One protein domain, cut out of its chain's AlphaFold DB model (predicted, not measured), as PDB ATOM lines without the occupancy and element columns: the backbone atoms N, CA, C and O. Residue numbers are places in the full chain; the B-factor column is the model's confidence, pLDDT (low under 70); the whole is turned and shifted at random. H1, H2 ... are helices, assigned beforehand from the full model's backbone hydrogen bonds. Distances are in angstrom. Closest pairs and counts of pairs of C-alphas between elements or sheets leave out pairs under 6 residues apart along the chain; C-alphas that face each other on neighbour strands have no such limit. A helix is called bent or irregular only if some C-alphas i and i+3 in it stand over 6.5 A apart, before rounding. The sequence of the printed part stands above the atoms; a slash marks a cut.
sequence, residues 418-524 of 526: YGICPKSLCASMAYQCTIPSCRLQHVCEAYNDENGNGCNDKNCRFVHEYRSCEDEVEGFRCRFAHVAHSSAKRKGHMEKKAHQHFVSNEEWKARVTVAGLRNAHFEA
ATOM      1  N   TYR A 418      -5.921  42.329  32.309       94.06
ATOM      2  CA  TYR A 418      -7.167  41.997  32.995       94.06
ATOM      3  C   TYR A 418      -8.268  41.672  31.993       94.06
ATOM      4  O   TYR A 418      -8.539  42.413  31.053       94.06
ATOM      5  N   GLY A 419      -8.916  40.532  32.208       92.56
ATOM      6  CA  GLY A 419     -10.012  40.087  31.366       92.56
ATOM      7  C   GLY A 419      -9.614  39.633  29.958       92.56
ATOM      8  O   GLY A 419     -10.521  39.306  29.202       92.56
ATOM      9  N   ILE A 420      -8.327  39.561  29.581       96.31
ATOM     10  CA  ILE A 420      -7.920  38.956  28.299       96.31
ATOM     11  C   ILE A 420      -8.111  37.436  28.357       96.31
ATOM     12  O   ILE A 420      -7.742  36.783  29.328       96.31
ATOM     13  N   CYS A 421      -8.653  36.851  27.287       96.12
ATOM     14  CA  CYS A 421      -8.825  35.409  27.140       96.12
ATOM     15  C   CYS A 421      -7.463  34.674  27.048       96.12
ATOM     16  O   CYS A 421      -6.763  34.835  26.041       96.12
ATOM     17  N   PRO A 422      -7.104  33.799  28.016       95.31
ATOM     18  CA  PRO A 422      -5.870  33.005  28.011       95.31
ATOM     19  C   PRO A 422      -5.609  32.232  26.722       95.31
ATOM     20  O   PRO A 422      -4.479  32.177  26.234       95.31
ATOM     21  N   LYS A 423      -6.662  31.631  26.150       93.69
ATOM     22  CA  LYS A 423      -6.566  30.919  24.872       93.69
ATOM     23  C   LYS A 423      -6.282  31.900  23.737       93.69
ATOM     24  O   LYS A 423      -5.346  31.670  22.986       93.69
ATOM     25  N   SER A 424      -6.999  33.021  23.656       94.88
ATOM     26  CA  SER A 424      -6.805  34.017  22.593       94.88
ATOM     27  C   SER A 424      -5.410  34.660  22.602       94.88
ATOM     28  O   SER A 424      -4.880  34.934  21.528       94.88
ATOM     29  N   LEU A 425      -4.803  34.852  23.781       95.25
ATOM     30  CA  LEU A 425      -3.455  35.417  23.918       95.25
ATOM     31  C   LEU A 425      -2.339  34.455  23.474       95.25
ATOM     32  O   LEU A 425      -1.310  34.914  22.992       95.25
ATOM     33  N   CYS A 426      -2.521  33.140  23.632       89.62
ATOM     34  CA  CYS A 426      -1.463  32.146  23.374       89.62
ATOM     35  C   CYS A 426      -1.671  31.334  22.090       89.62
ATOM     36  O   CYS A 426      -0.736  30.719  21.595       89.62
ATOM     37  N   ALA A 427      -2.894  31.298  21.564       77.19
ATOM     38  CA  ALA A 427      -3.276  30.424  20.468       77.19
ATOM     39  C   ALA A 427      -2.477  30.671  19.180       77.19
ATOM     40  O   ALA A 427      -2.479  31.784  18.634       77.19
ATOM     41  N   SER A 428      -1.938  29.598  18.593       68.69
ATOM     42  CA  SER A 428      -1.748  29.550  17.138       68.69
ATOM     43  C   SER A 428      -3.091  29.746  16.404       68.69
ATOM     44  O   SER A 428      -4.157  29.529  16.984       68.69
ATOM     45  N   MET A 429      -3.076  30.169  15.133       59.62
ATOM     46  CA  MET A 429      -4.301  30.568  14.402       59.62
ATOM     47  C   MET A 429      -5.381  29.472  14.299       59.62
ATOM     48  O   MET A 429      -6.524  29.781  13.988       59.62
ATOM     49  N   ALA A 430      -5.053  28.210  14.596       60.62
ATOM     50  CA  ALA A 430      -6.007  27.104  14.642       60.62
ATOM     51  C   ALA A 430      -6.949  27.116  15.869       60.62
ATOM     52  O   ALA A 430      -7.895  26.330  15.903       60.62
ATOM     53  N   TYR A 431      -6.707  27.965  16.879       65.38
ATOM     54  CA  TYR A 431      -7.437  27.931  18.152       65.38
ATOM     55  C   TYR A 431      -8.140  29.257  18.473       65.38
ATOM     56  O   TYR A 431      -7.651  30.091  19.237       65.38
ATOM     57  N   GLN A 432      -9.354  29.418  17.949       79.94
ATOM     58  CA  GLN A 432     -10.340  30.292  18.588       79.94
ATOM     59  C   GLN A 432     -10.743  29.698  19.949       79.94
ATOM     60  O   GLN A 432     -10.617  28.490  20.169       79.94
ATOM     61  N   CYS A 433     -11.196  30.529  20.894       89.19
ATOM     62  CA  CYS A 433     -11.653  29.997  22.178       89.19
ATOM     63  C   CYS A 433     -12.893  29.121  21.959       89.19
ATOM     64  O   CYS A 433     -13.914  29.599  21.473       89.19
ATOM     65  N   THR A 434     -12.809  27.846  22.340       87.81
ATOM     66  CA  THR A 434     -13.877  26.855  22.136       87.81
ATOM     67  C   THR A 434     -15.042  27.001  23.118       87.81
ATOM     68  O   THR A 434     -15.973  26.202  23.072       87.81
ATOM     69  N   ILE A 435     -14.998  27.985  24.021       90.50
ATOM     70  CA  ILE A 435     -16.069  28.275  24.976       90.50
ATOM     71  C   ILE A 435     -17.031  29.276  24.317       90.50
ATOM     72  O   ILE A 435     -16.685  30.455  24.212       90.50
ATOM     73  N   PRO A 436     -18.243  28.862  23.898       85.06
ATOM     74  CA  PRO A 436     -19.156  29.729  23.143       85.06
ATOM     75  C   PRO A 436     -19.664  30.933  23.953       85.06
ATOM     76  O   PRO A 436     -20.117  31.919  23.382       85.06
ATOM     77  N   SER A 437     -19.572  30.868  25.284       88.44
ATOM     78  CA  SER A 437     -19.951  31.918  26.234       88.44
ATOM     79  C   SER A 437     -18.748  32.626  26.879       88.44
ATOM     80  O   SER A 437     -18.877  33.194  27.965       88.44
ATOM     81  N   CYS A 438     -17.571  32.603  26.238       92.62
ATOM     82  CA  CYS A 438     -16.379  33.303  26.721       92.62
ATOM     83  C   CYS A 438     -16.654  34.810  26.892       92.62
ATOM     84  O   CYS A 438     -16.842  35.534  25.917       92.62
ATOM     85  N   ARG A 439     -16.674  35.289  28.145       93.25
ATOM     86  CA  ARG A 439     -16.868  36.716  28.483       93.25
ATOM     87  C   ARG A 439     -15.570  37.527  28.497       93.25
ATOM     88  O   ARG A 439     -15.617  38.743  28.651       93.25
ATOM     89  N   LEU A 440     -14.425  36.858  28.380       95.12
ATOM     90  CA  LEU A 440     -13.115  37.498  28.359       95.12
ATOM     91  C   LEU A 440     -12.875  38.168  27.000       95.12
ATOM     92  O   LEU A 440     -13.354  37.698  25.972       95.12
ATOM     93  N   GLN A 441     -12.117  39.260  26.985       95.75
ATOM     94  CA  GLN A 441     -11.764  39.986  25.774       95.75
ATOM     95  C   GLN A 441     -10.828  39.144  24.899       95.75
ATOM     96  O   GLN A 441      -9.830  38.592  25.365       95.75
ATOM     97  N   HIS A 442     -11.156  39.032  23.613       95.38
ATOM     98  CA  HIS A 442     -10.311  38.347  22.639       95.38
ATOM     99  C   HIS A 442      -9.294  39.318  22.033       95.38
ATOM    100  O   HIS A 442      -9.574  40.499  21.823       95.38
ATOM    101  N   VAL A 443      -8.115  38.787  21.730       95.56
ATOM    102  CA  VAL A 443      -7.025  39.470  21.039       95.56
ATOM    103  C   VAL A 443      -7.314  39.497  19.536       95.56
ATOM    104  O   VAL A 443      -7.657  38.467  18.948       95.56
ATOM    105  N   CYS A 444      -7.152  40.663  18.909       95.12
ATOM    106  CA  CYS A 444      -7.501  40.896  17.508       95.12
ATOM    107  C   CYS A 444      -6.711  39.985  16.555       95.12
ATOM    108  O   CYS A 444      -5.476  40.002  16.538       95.12
ATOM    109  N   GLU A 445      -7.428  39.202  15.743       93.38
ATOM    110  CA  GLU A 445      -6.831  38.289  14.761       93.38
ATOM    111  C   GLU A 445      -6.118  39.063  13.647       93.38
ATOM    112  O   GLU A 445      -4.945  38.809  13.400       93.38
ATOM    113  N   ALA A 446      -6.756  40.083  13.062       93.38
ATOM    114  CA  ALA A 446      -6.150  40.905  12.010       93.38
ATOM    115  C   ALA A 446      -4.905  41.684  12.484       93.38
ATOM    116  O   ALA A 446      -3.993  41.921  11.696       93.38
ATOM    117  N   TYR A 447      -4.821  42.055  13.768       94.25
ATOM    118  CA  TYR A 447      -3.619  42.671  14.349       94.25
ATOM    119  C   TYR A 447      -2.436  41.687  14.406       94.25
ATOM    120  O   TYR A 447      -1.296  42.063  14.111       94.25
ATOM    121  N   ASN A 448      -2.733  40.420  14.718       93.00
ATOM    122  CA  ASN A 448      -1.781  39.331  14.963       93.00
ATOM    123  C   ASN A 448      -1.543  38.393  13.771       93.00
ATOM    124  O   ASN A 448      -0.811  37.414  13.913       93.00
ATOM    125  N   ASP A 449      -2.153  38.653  12.616       90.62
ATOM    126  CA  ASP A 449      -1.904  37.875  11.407       90.62
ATOM    127  C   ASP A 449      -0.437  38.046  10.974       90.62
ATOM    128  O   ASP A 449       0.017  39.155  10.677       90.62
ATOM    129  N   GLU A 450       0.304  36.934  10.952       88.81
ATOM    130  CA  GLU A 450       1.709  36.873  10.530       88.81
ATOM    131  C   GLU A 450       1.885  37.221   9.037       88.81
ATOM    132  O   GLU A 450       2.993  37.557   8.620       88.81
ATOM    133  N   ASN A 451       0.811  37.153   8.235       89.44
ATOM    134  CA  ASN A 451       0.805  37.442   6.796       89.44
ATOM    135  C   ASN A 451      -0.064  38.662   6.426       89.44
ATOM    136  O   ASN A 451      -0.137  39.026   5.252       89.44
ATOM    137  N   GLY A 452      -0.748  39.266   7.401       88.06
ATOM    138  CA  GLY A 452      -1.746  40.310   7.181       88.06
ATOM    139  C   GLY A 452      -1.213  41.729   7.388       88.06
ATOM    140  O   GLY A 452      -0.222  41.964   8.079       88.06
ATOM    141  N   ASN A 453      -1.941  42.711   6.850       89.94
ATOM    142  CA  ASN A 453      -1.590  44.137   6.934       89.94
ATOM    143  C   ASN A 453      -1.720  44.746   8.351       89.94
ATOM    144  O   ASN A 453      -1.477  45.939   8.525       89.94
ATOM    145  N   GLY A 454      -2.102  43.960   9.364       89.69
ATOM    146  CA  GLY A 454      -2.469  44.457  10.690       89.69
ATOM    147  C   GLY A 454      -3.917  44.957  10.762       89.69
ATOM    148  O   GLY A 454      -4.590  45.143   9.749       89.69
ATOM    149  N   CYS A 455      -4.393  45.210  11.983       95.50
ATOM    150  CA  CYS A 455      -5.638  45.933  12.214       95.50
ATOM    151  C   CYS A 455      -5.314  47.383  12.581       95.50
ATOM    152  O   CYS A 455      -4.686  47.636  13.608       95.50
ATOM    153  N   ASN A 456      -5.755  48.321  11.742       93.69
ATOM    154  CA  ASN A 456      -5.559  49.762  11.938       93.69
ATOM    155  C   ASN A 456      -6.809  50.464  12.498       93.69
ATOM    156  O   ASN A 456      -6.814  51.687  12.640       93.69
ATOM    157  N   ASP A 457      -7.873  49.713  12.797       95.12
ATOM    158  CA  ASP A 457      -9.093  50.267  13.379       95.12
ATOM    159  C   ASP A 457      -8.857  50.641  14.850       95.12
ATOM    160  O   ASP A 457      -8.569  49.786  15.689       95.12
ATOM    161  N   LYS A 458      -8.989  51.933  15.162       93.06
ATOM    162  CA  LYS A 458      -8.885  52.456  16.534       93.06
ATOM    163  C   LYS A 458     -10.070  52.043  17.409       93.06
ATOM    164  O   LYS A 458      -9.932  52.026  18.626       93.06
ATOM    165  N   ASN A 459     -11.196  51.694  16.790       95.44
ATOM    166  CA  ASN A 459     -12.422  51.261  17.447       95.44
ATOM    167  C   ASN A 459     -12.600  49.734  17.357       95.44
ATOM    168  O   ASN A 459     -13.719  49.233  17.505       95.44
ATOM    169  N   CYS A 460     -11.514  48.983  17.125       95.00
ATOM    170  CA  CYS A 460     -11.585  47.531  17.070       95.00
ATOM    171  C   CYS A 460     -12.159  46.976  18.382       95.00
ATOM    172  O   CYS A 460     -11.664  47.254  19.473       95.00
ATOM    173  N   ARG A 461     -13.188  46.128  18.274       95.31
ATOM    174  CA  ARG A 461     -13.813  45.446  19.420       95.31
ATOM    175  C   ARG A 461     -12.859  44.478  20.146       95.31
ATOM    176  O   ARG A 461     -13.164  44.029  21.250       95.31
ATOM    177  N   PHE A 462     -11.743  44.121  19.516       95.75
ATOM    178  CA  PHE A 462     -10.767  43.158  20.015       95.75
ATOM    179  C   PHE A 462      -9.482  43.851  20.471       95.75
ATOM    180  O   PHE A 462      -9.058  44.847  19.892       95.75
ATOM    181  N   VAL A 463      -8.815  43.286  21.478       96.00
ATOM    182  CA  VAL A 463      -7.620  43.892  22.080       96.00
ATOM    183  C   VAL A 463      -6.440  43.838  21.109       96.00
ATOM    184  O   VAL A 463      -6.101  42.772  20.585       96.00
ATOM    185  N   HIS A 464      -5.789  44.981  20.891       96.19
ATOM    186  CA  HIS A 464      -4.566  45.111  20.089       96.19
ATOM    187  C   HIS A 464      -3.318  44.824  20.935       96.19
ATOM    188  O   HIS A 464      -2.479  45.689  21.164       96.19
ATOM    189  N   GLU A 465      -3.223  43.585  21.411       95.75
ATOM    190  CA  GLU A 465      -2.040  43.036  22.075       95.75
ATOM    191  C   GLU A 465      -1.402  41.965  21.184       95.75
ATOM    192  O   GLU A 465      -2.101  41.251  20.456       95.75
ATOM    193  N   TYR A 466      -0.076  41.836  21.232       95.75
ATOM    194  CA  TYR A 466       0.608  40.758  20.517       95.75
ATOM    195  C   TYR A 466       0.352  39.416  21.207       95.75
ATOM    196  O   TYR A 466       0.358  39.328  22.437       95.75
ATOM    197  N   ARG A 467       0.154  38.348  20.432       95.75
ATOM    198  CA  ARG A 467       0.050  36.985  20.967       95.75
ATOM    199  C   ARG A 467       1.398  36.533  21.516       95.75
ATOM    200  O   ARG A 467       2.445  36.849  20.961       95.75
ATOM    201  N   SER A 468       1.389  35.780  22.602       96.25
ATOM    202  CA  SER A 468       2.610  35.198  23.162       96.25
ATOM    203  C   SER A 468       3.051  33.990  22.328       96.25
ATOM    204  O   SER A 468       2.209  33.247  21.819       96.25
ATOM    205  N   CYS A 469       4.358  33.769  22.179       95.75
ATOM    206  CA  CYS A 469       4.869  32.566  21.522       95.75
ATOM    207  C   CYS A 469       4.534  31.320  22.364       95.75
ATOM    208  O   CYS A 469       5.107  31.128  23.435       95.75
ATOM    209  N   GLU A 470       3.605  30.487  21.881       93.69
ATOM    210  CA  GLU A 470       3.090  29.302  22.593       93.69
ATOM    211  C   GLU A 470       4.210  28.360  23.062       93.69
ATOM    212  O   GLU A 470       4.219  27.953  24.220       93.69
ATOM    213  N   ASP A 471       5.208  28.117  22.204       94.38
ATOM    214  CA  ASP A 471       6.382  27.293  22.523       94.38
ATOM    215  C   ASP A 471       7.148  27.823  23.747       94.38
ATOM    216  O   ASP A 471       7.438  27.065  24.668       94.38
ATOM    217  N   GLU A 472       7.464  29.124  23.770       95.31
ATOM    218  CA  GLU A 472       8.246  29.747  24.851       95.31
ATOM    219  C   GLU A 472       7.457  29.860  26.150       95.31
ATOM    220  O   GLU A 472       8.011  29.676  27.233       95.31
ATOM    221  N   VAL A 473       6.154  30.117  26.051       94.75
ATOM    222  CA  VAL A 473       5.239  30.123  27.196       94.75
ATOM    223  C   VAL A 473       5.138  28.738  27.847       94.75
ATOM    224  O   VAL A 473       4.980  28.642  29.062       94.75
ATOM    225  N   GLU A 474       5.267  27.668  27.063       93.56
ATOM    226  CA  GLU A 474       5.300  26.279  27.542       93.56
ATOM    227  C   GLU A 474       6.711  25.810  27.953       93.56
ATOM    228  O   GLU A 474       6.896  24.657  28.340       93.56
ATOM    229  N   GLY A 475       7.708  26.703  27.927       93.50
ATOM    230  CA  GLY A 475       9.088  26.426  28.340       93.50
ATOM    231  C   GLY A 475       9.958  25.756  27.271       93.50
ATOM    232  O   GLY A 475      11.110  25.409  27.543       93.50
ATOM    233  N   PHE A 476       9.448  25.588  26.050       94.06
ATOM    234  CA  PHE A 476      10.227  25.152  24.894       94.06
ATOM    235  C   PHE A 476      10.920  26.347  24.224       94.06
ATOM    236  O   PHE A 476      10.555  27.501  24.415       94.06
ATOM    237  N   ARG A 477      11.934  26.102  23.391       93.31
ATOM    238  CA  ARG A 477      12.458  27.169  22.520       93.31
ATOM    239  C   ARG A 477      11.496  27.381  21.357       93.31
ATOM    240  O   ARG A 477      11.026  26.397  20.786       93.31
ATOM    241  N   CYS A 478      11.263  28.634  20.961       94.75
ATOM    242  CA  CYS A 478      10.480  28.950  19.767       94.75
ATOM    243  C   CYS A 478      10.957  28.129  18.557       94.75
ATOM    244  O   CYS A 478      12.117  28.229  18.140       94.75
ATOM    245  N   ARG A 479      10.049  27.369  17.930       93.69
ATOM    246  CA  ARG A 479      10.360  26.548  16.745       93.69
ATOM    247  C   ARG A 479      10.898  27.372  15.569       93.69
ATOM    248  O   ARG A 479      11.709  26.871  14.792       93.69
ATOM    249  N   PHE A 480      10.528  28.651  15.466       92.50
ATOM    250  CA  PHE A 480      11.033  29.567  14.439       92.50
ATOM    251  C   PHE A 480      12.461  30.070  14.700       92.50
ATOM    252  O   PHE A 480      13.085  30.577  13.771       92.50
ATOM    253  N   ALA A 481      13.037  29.883  15.895       90.75
ATOM    254  CA  ALA A 481      14.435  30.240  16.163       90.75
ATOM    255  C   ALA A 481      15.434  29.449  15.290       90.75
ATOM    256  O   ALA A 481      16.509  29.956  14.973       90.75
ATOM    257  N   HIS A 482      15.058  28.238  14.860       91.50
ATOM    258  CA  HIS A 482      15.856  27.375  13.979       91.50
ATOM    259  C   HIS A 482      15.642  27.639  12.479       91.50
ATOM    260  O   HIS A 482      16.378  27.113  11.647       91.50
ATOM    261  N   VAL A 483      14.640  28.442  12.111       92.44
ATOM    262  CA  VAL A 483      14.384  28.819  10.715       92.44
ATOM    263  C   VAL A 483      15.405  29.884  10.291       92.44
ATOM    264  O   VAL A 483      15.805  30.719  11.101       92.44
ATOM    265  N   ALA A 484      15.838  29.887   9.027       92.62
ATOM    266  CA  ALA A 484      16.787  30.885   8.523       92.62
ATOM    267  C   ALA A 484      16.314  32.327   8.805       92.62
ATOM    268  O   ALA A 484      15.136  32.644   8.629       92.62
ATOM    269  N   HIS A 485      17.235  33.208   9.215       91.12
ATOM    270  CA  HIS A 485      16.936  34.608   9.566       91.12
ATOM    271  C   HIS A 485      16.282  35.400   8.419       91.12
ATOM    272  O   HIS A 485      15.489  36.300   8.672       91.12
ATOM    273  N   SER A 486      16.568  35.035   7.166       92.44
ATOM    274  CA  SER A 486      15.980  35.618   5.954       92.44
ATOM    275  C   SER A 486      14.555  35.135   5.641       92.44
ATOM    276  O   SER A 486      13.933  35.633   4.704       92.44
ATOM    277  N   SER A 487      14.013  34.160   6.379       95.38
ATOM    278  CA  SER A 487      12.676  33.631   6.110       95.38
ATOM    279  C   SER A 487      11.589  34.619   6.526       95.38
ATOM    280  O   SER A 487      11.453  34.936   7.709       95.38
ATOM    281  N   ALA A 488      10.737  35.011   5.575       92.81
ATOM    282  CA  ALA A 488       9.564  35.848   5.833       92.81
ATOM    283  C   ALA A 488       8.673  35.295   6.962       92.81
ATOM    284  O   ALA A 488       8.188  36.064   7.783       92.81
ATOM    285  N   LYS A 489       8.542  33.962   7.077       90.12
ATOM    286  CA  LYS A 489       7.781  33.310   8.158       90.12
ATOM    287  C   LYS A 489       8.405  33.533   9.537       90.12
ATOM    288  O   LYS A 489       7.690  33.807  10.493       90.12
ATOM    289  N   ARG A 490       9.737  33.442   9.650       92.81
ATOM    290  CA  ARG A 490      10.437  33.744  10.909       92.81
ATOM    291  C   ARG A 490      10.309  35.223  11.254       92.81
ATOM    292  O   ARG A 490      10.065  35.537  12.413       92.81
ATOM    293  N   LYS A 491      10.466  36.104  10.264       92.81
ATOM    294  CA  LYS A 491      10.330  37.550  10.447       92.81
ATOM    295  C   LYS A 491       8.926  37.911  10.952       92.81
ATOM    296  O   LYS A 491       8.820  38.465  12.038       92.81
ATOM    297  N   GLY A 492       7.876  37.487  10.244       90.81
ATOM    298  CA  GLY A 492       6.482  37.715  10.644       90.81
ATOM    299  C   GLY A 492       6.171  37.179  12.044       90.81
ATOM    300  O   GLY A 492       5.611  37.904  12.855       90.81
ATOM    301  N   HIS A 493       6.620  35.963  12.378       93.44
ATOM    302  CA  HIS A 493       6.463  35.405  13.725       93.44
ATOM    303  C   HIS A 493       7.119  36.274  14.811       93.44
ATOM    304  O   HIS A 493       6.471  36.614  15.793       93.44
ATOM    305  N   MET A 494       8.387  36.652  14.622       93.19
ATOM    306  CA  MET A 494       9.171  37.410  15.609       93.19
ATOM    307  C   MET A 494       8.711  38.874  15.737       93.19
ATOM    308  O   MET A 494       8.913  39.480  16.783       93.19
ATOM    309  N   GLU A 495       8.093  39.441  14.694       91.94
ATOM    310  CA  GLU A 495       7.522  40.797  14.697       91.94
ATOM    311  C   GLU A 495       6.076  40.846  15.225       91.94
ATOM    312  O   GLU A 495       5.645  41.883  15.723       91.94
ATOM    313  N   LYS A 496       5.315  39.746  15.117       90.88
ATOM    314  CA  LYS A 496       3.893  39.670  15.508       90.88
ATOM    315  C   LYS A 496       3.628  38.897  16.799       90.88
ATOM    316  O   LYS A 496       2.472  38.825  17.220       90.88
ATOM    317  N   LYS A 497       4.648  38.314  17.434       93.12
ATOM    318  CA  LYS A 497       4.501  37.606  18.712       93.12
ATOM    319  C   LYS A 497       5.469  38.099  19.771       93.12
ATOM    320  O   LYS A 497       6.620  38.419  19.501       93.12
ATOM    321  N   ALA A 498       4.988  38.110  21.008       94.25
ATOM    322  CA  ALA A 498       5.819  38.346  22.172       94.25
ATOM    323  C   ALA A 498       6.680  37.104  22.455       94.25
ATOM    324  O   ALA A 498       6.155  36.003  22.646       94.25
ATOM    325  N   HIS A 499       7.990  37.322  22.515       96.88
ATOM    326  CA  HIS A 499       9.012  36.376  22.964       96.88
ATOM    327  C   HIS A 499       9.660  36.905  24.238       96.88
ATOM    328  O   HIS A 499       9.738  38.125  24.419       96.88
ATOM    329  N   GLN A 500      10.212  36.021  25.073       96.38
ATOM    330  CA  GLN A 500      10.840  36.423  26.340       96.38
ATOM    331  C   GLN A 500      11.947  37.477  26.153       96.38
ATOM    332  O   GLN A 500      12.131  38.340  27.003       96.38
ATOM    333  N   HIS A 501      12.674  37.426  25.034       94.56
ATOM    334  CA  HIS A 501      13.782  38.340  24.743       94.56
ATOM    335  C   HIS A 501      13.365  39.709  24.171       94.56
ATOM    336  O   HIS A 501      14.220  40.586  24.061       94.56
ATOM    337  N   PHE A 502      12.093  39.906  23.798       95.06
ATOM    338  CA  PHE A 502      11.604  41.153  23.181       95.06
ATOM    339  C   PHE A 502      10.634  41.955  24.061       95.06
ATOM    340  O   PHE A 502      10.294  43.082  23.709       95.06
ATOM    341  N   VAL A 503      10.210  41.413  25.206       96.19
ATOM    342  CA  VAL A 503       9.372  42.112  26.197       96.19
ATOM    343  C   VAL A 503      10.087  42.193  27.548       96.19
ATOM    344  O   VAL A 503      11.095  41.522  27.766       96.19
ATOM    345  N   SER A 504       9.594  43.017  28.478       96.94
ATOM    346  CA  SER A 504      10.168  43.061  29.829       96.94
ATOM    347  C   SER A 504       9.921  41.746  30.582       96.94
ATOM    348  O   SER A 504       8.925  41.062  30.347       96.94
ATOM    349  N   ASN A 505      10.788  41.402  31.540       95.69
ATOM    350  CA  ASN A 505      10.607  40.201  32.370       95.69
ATOM    351  C   ASN A 505       9.265  40.202  33.129       95.69
ATOM    352  O   ASN A 505       8.668  39.146  33.326       95.69
ATOM    353  N   GLU A 506       8.776  41.377  33.532       96.00
ATOM    354  CA  GLU A 506       7.476  41.545  34.195       96.00
ATOM    355  C   GLU A 506       6.309  41.289  33.237       96.00
ATOM    356  O   GLU A 506       5.370  40.572  33.584       96.00
ATOM    357  N   GLU A 507       6.387  41.806  32.006       96.50
ATOM    358  CA  GLU A 507       5.402  41.515  30.966       96.50
ATOM    359  C   GLU A 507       5.416  40.030  30.587       96.50
ATOM    360  O   GLU A 507       4.354  39.418  30.474       96.50
ATOM    361  N   TRP A 508       6.598  39.426  30.436       97.00
ATOM    362  CA  TRP A 508       6.711  37.996  30.159       97.00
ATOM    363  C   TRP A 508       6.099  37.157  31.283       97.00
ATOM    364  O   TRP A 508       5.308  36.254  31.015       97.00
ATOM    365  N   LYS A 509       6.383  37.499  32.547       96.56
ATOM    366  CA  LYS A 509       5.775  36.847  33.713       96.56
ATOM    367  C   LYS A 509       4.248  36.968  33.687       96.56
ATOM    368  O   LYS A 509       3.572  35.962  33.873       96.56
ATOM    369  N   ALA A 510       3.701  38.149  33.391       96.75
ATOM    370  CA  ALA A 510       2.257  38.342  33.253       96.75
ATOM    371  C   ALA A 510       1.658  37.483  32.122       96.75
ATOM    372  O   ALA A 510       0.649  36.810  32.329       96.75
ATOM    373  N   ARG A 511       2.311  37.439  30.953       97.00
ATOM    374  CA  ARG A 511       1.913  36.599  29.809       97.00
ATOM    375  C   ARG A 511       1.912  35.107  30.161       97.00
ATOM    376  O   ARG A 511       0.958  34.415  29.814       97.00
ATOM    377  N   VAL A 512       2.928  34.626  30.881       96.31
ATOM    378  CA  VAL A 512       3.014  33.237  31.368       96.31
ATOM    379  C   VAL A 512       1.933  32.942  32.415       96.31
ATOM    380  O   VAL A 512       1.277  31.908  32.317       96.31
ATOM    381  N   THR A 513       1.669  33.852  33.360       95.50
ATOM    382  CA  THR A 513       0.569  33.701  34.332       95.50
ATOM    383  C   THR A 513      -0.785  33.599  33.626       95.50
ATOM    384  O   THR A 513      -1.518  32.640  33.863       95.50
ATOM    385  N   VAL A 514      -1.098  34.515  32.697       95.81
ATOM    386  CA  VAL A 514      -2.331  34.451  31.887       95.81
ATOM    387  C   VAL A 514      -2.411  33.128  31.123       95.81
ATOM    388  O   VAL A 514      -3.464  32.496  31.100       95.81
ATOM    389  N   ALA A 515      -1.307  32.654  30.544       94.19
ATOM    390  CA  ALA A 515      -1.266  31.378  29.837       94.19
ATOM    391  C   ALA A 515      -1.449  30.145  30.738       94.19
ATOM    392  O   ALA A 515      -2.006  29.141  30.283       94.19
ATOM    393  N   GLY A 516      -1.013  30.209  31.999       93.56
ATOM    394  CA  GLY A 516      -1.255  29.176  33.009       93.56
ATOM    395  C   GLY A 516      -2.746  29.005  33.314       93.56
ATOM    396  O   GLY A 516      -3.225  27.885  33.491       93.56
ATOM    397  N   LEU A 517      -3.519  30.093  33.234       94.06
ATOM    398  CA  LEU A 517      -4.975  30.067  33.388       94.06
ATOM    399  C   LEU A 517      -5.707  29.371  32.221       94.06
ATOM    400  O   LEU A 517      -6.920  29.205  32.300       94.06
ATOM    401  N   ARG A 518      -5.029  28.907  31.151       92.44
ATOM    402  CA  ARG A 518      -5.670  28.227  29.996       92.44
ATOM    403  C   ARG A 518      -6.498  26.989  30.376       92.44
ATOM    404  O   ARG A 518      -7.477  26.716  29.680       92.44
ATOM    405  N   ASN A 519      -6.132  26.260  31.434       90.06
ATOM    406  CA  ASN A 519      -6.854  25.054  31.871       90.06
ATOM    407  C   ASN A 519      -8.053  25.398  32.764       90.06
ATOM    408  O   ASN A 519      -9.165  24.976  32.462       90.06
ATOM    409  N   ALA A 520      -7.858  26.257  33.770       90.69
ATOM    410  CA  ALA A 520      -8.951  26.834  34.560       90.69
ATOM    411  C   ALA A 520     -10.004  27.508  33.656       90.69
ATOM    412  O   ALA A 520     -11.206  27.330  33.846       90.69
ATOM    413  N   HIS A 521      -9.538  28.177  32.594       92.00
ATOM    414  CA  HIS A 521     -10.380  28.759  31.558       92.00
ATOM    415  C   HIS A 521     -11.227  27.703  30.839       92.00
ATOM    416  O   HIS A 521     -12.448  27.826  30.801       92.00
ATOM    417  N   PHE A 522     -10.599  26.642  30.317       89.38
ATOM    418  CA  PHE A 522     -11.291  25.538  29.639       89.38
ATOM    419  C   PHE A 522     -12.333  24.838  30.529       89.38
ATOM    420  O   PHE A 522     -13.398  24.462  30.050       89.38
ATOM    421  N   GLU A 523     -12.051  24.714  31.826       90.50
ATOM    422  CA  GLU A 523     -12.951  24.114  32.820       90.50
ATOM    423  C   GLU A 523     -14.045  25.075  33.329       90.50
ATOM    424  O   GLU A 523     -14.861  24.676  34.158       90.50
ATOM    425  N   ALA A 524     -14.067  26.326  32.850       85.69
ATOM    426  CA  ALA A 524     -14.935  27.411  33.318       85.69
ATOM    427  C   ALA A 524     -14.846  27.688  34.838       85.69
ATOM    428  O   ALA A 524     -15.826  28.100  35.460       85.69
TER     429      ALA A 524
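What this domain is: This is residues 418 to 524 of the 526 residues of an uncharacterized protein of Phialocephala subalpina (UniProt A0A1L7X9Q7). A loop-rich body of short helices, in which the longest helix, H6, runs along one side and is followed after one residue by the short H7, while H1 packs on H7 and on residues 514 to 516 of H6. H4 and H5 lie toward one end of the longest axis and H7 toward the other, and H2 lies on the side away from H6, with residues 453 to 460 as a loop beyond it. The printed part has 107 residues, with seven named helices in the order H1 to H7 and no named strand. The class is all helix, though the helices hold 43 of the 107 printed residues, under half. The whole is compact, with a radius of gyration of the C-alphas of 13.8 A and spans of 41 by 32 by 25 A.

How they stand to each other: H6, residues 505 to 516, is the longest helix. It touches H1, residues 422 to 426, with residues 514 to 516 alone; the closest C-alphas, of Pro 422 and Ala 515, are 5.2 A apart. H1 also touches H7, residues 518 to 522, and the closest C-alphas there, of Pro 422 and Arg 518, are 5.2 A apart. H6 and H7 meet only through their link. With residues 511 to 515 alone, H6 only just touches H3, residues 470 to 473, with 3 pairs of C-alphas within 8 A; the closest, of Val 473 and Val 512, are 5.7 A apart. H1 and H3 are close but not clearly touching, the closest C-alphas being those of Cys 426 and Glu 470 at 5.4 A. H3 is close to but not clearly touching H4, residues 479 to 482, with the closest C-alphas, of Asp 471 and Arg 479, 7.1 A apart. H4 only just touches H5, residues 488 to 496, with 3 pairs of C-alphas within 8 A; the closest, of Phe 480 and Arg 490, are 5.5 A apart. H2, residues 445 to 448, touches no helix but is near H5, with the C-alphas of Asn 448 and Lys 496, the closest, 5.7 A apart. Among the pairs that stay apart are H5 and H6, H1 and H2, and H4 and H7. Residues 467 to 468 form a short parallel pairing with residues 497 to 498. In H1, H5, H6 and H7 every O i to N i+4 pair is within hydrogen-bond range; H2, H3 and H4 are too short for such a pair, and their single O i to N i+3 pair is within range in H2 and H3 but not in H4.

Where its parts are: H6 measures 16.2 A from C-alpha 505 at (10.607, 40.201, 32.370) to C-alpha 516 at (-1.255, 29.176, 33.009). H5 measures 11.8 A from first to last C-alpha. H1 begins with C-alpha 422 at (-5.870, 33.005, 28.011) and measures 6.5 A. H2 measures 5.2 A and H3 5.1 A. H4 is neither bent nor irregular, but only just: C-alphas 479 and 482 are 6.2 A apart. H7 measures 6.2 A and ends with C-alpha 522 at (-11.291, 25.538, 29.639).

The domain as a whole: The two C-alphas farthest apart are those of Ser 486 and Ala 524, 42.1 A. The printed part has no cut. The links from H1 to H2, 18 residues, and from H2 to H3, 21 residues, are long; the link from H5 to H6 is short, and the links from H3 to H4, H4 to H5 and H6 to H7 are tight. The mean pLDDT of the printed part is 92.1, and residues 428 to 431, in the link from H1 to H2, are under 70.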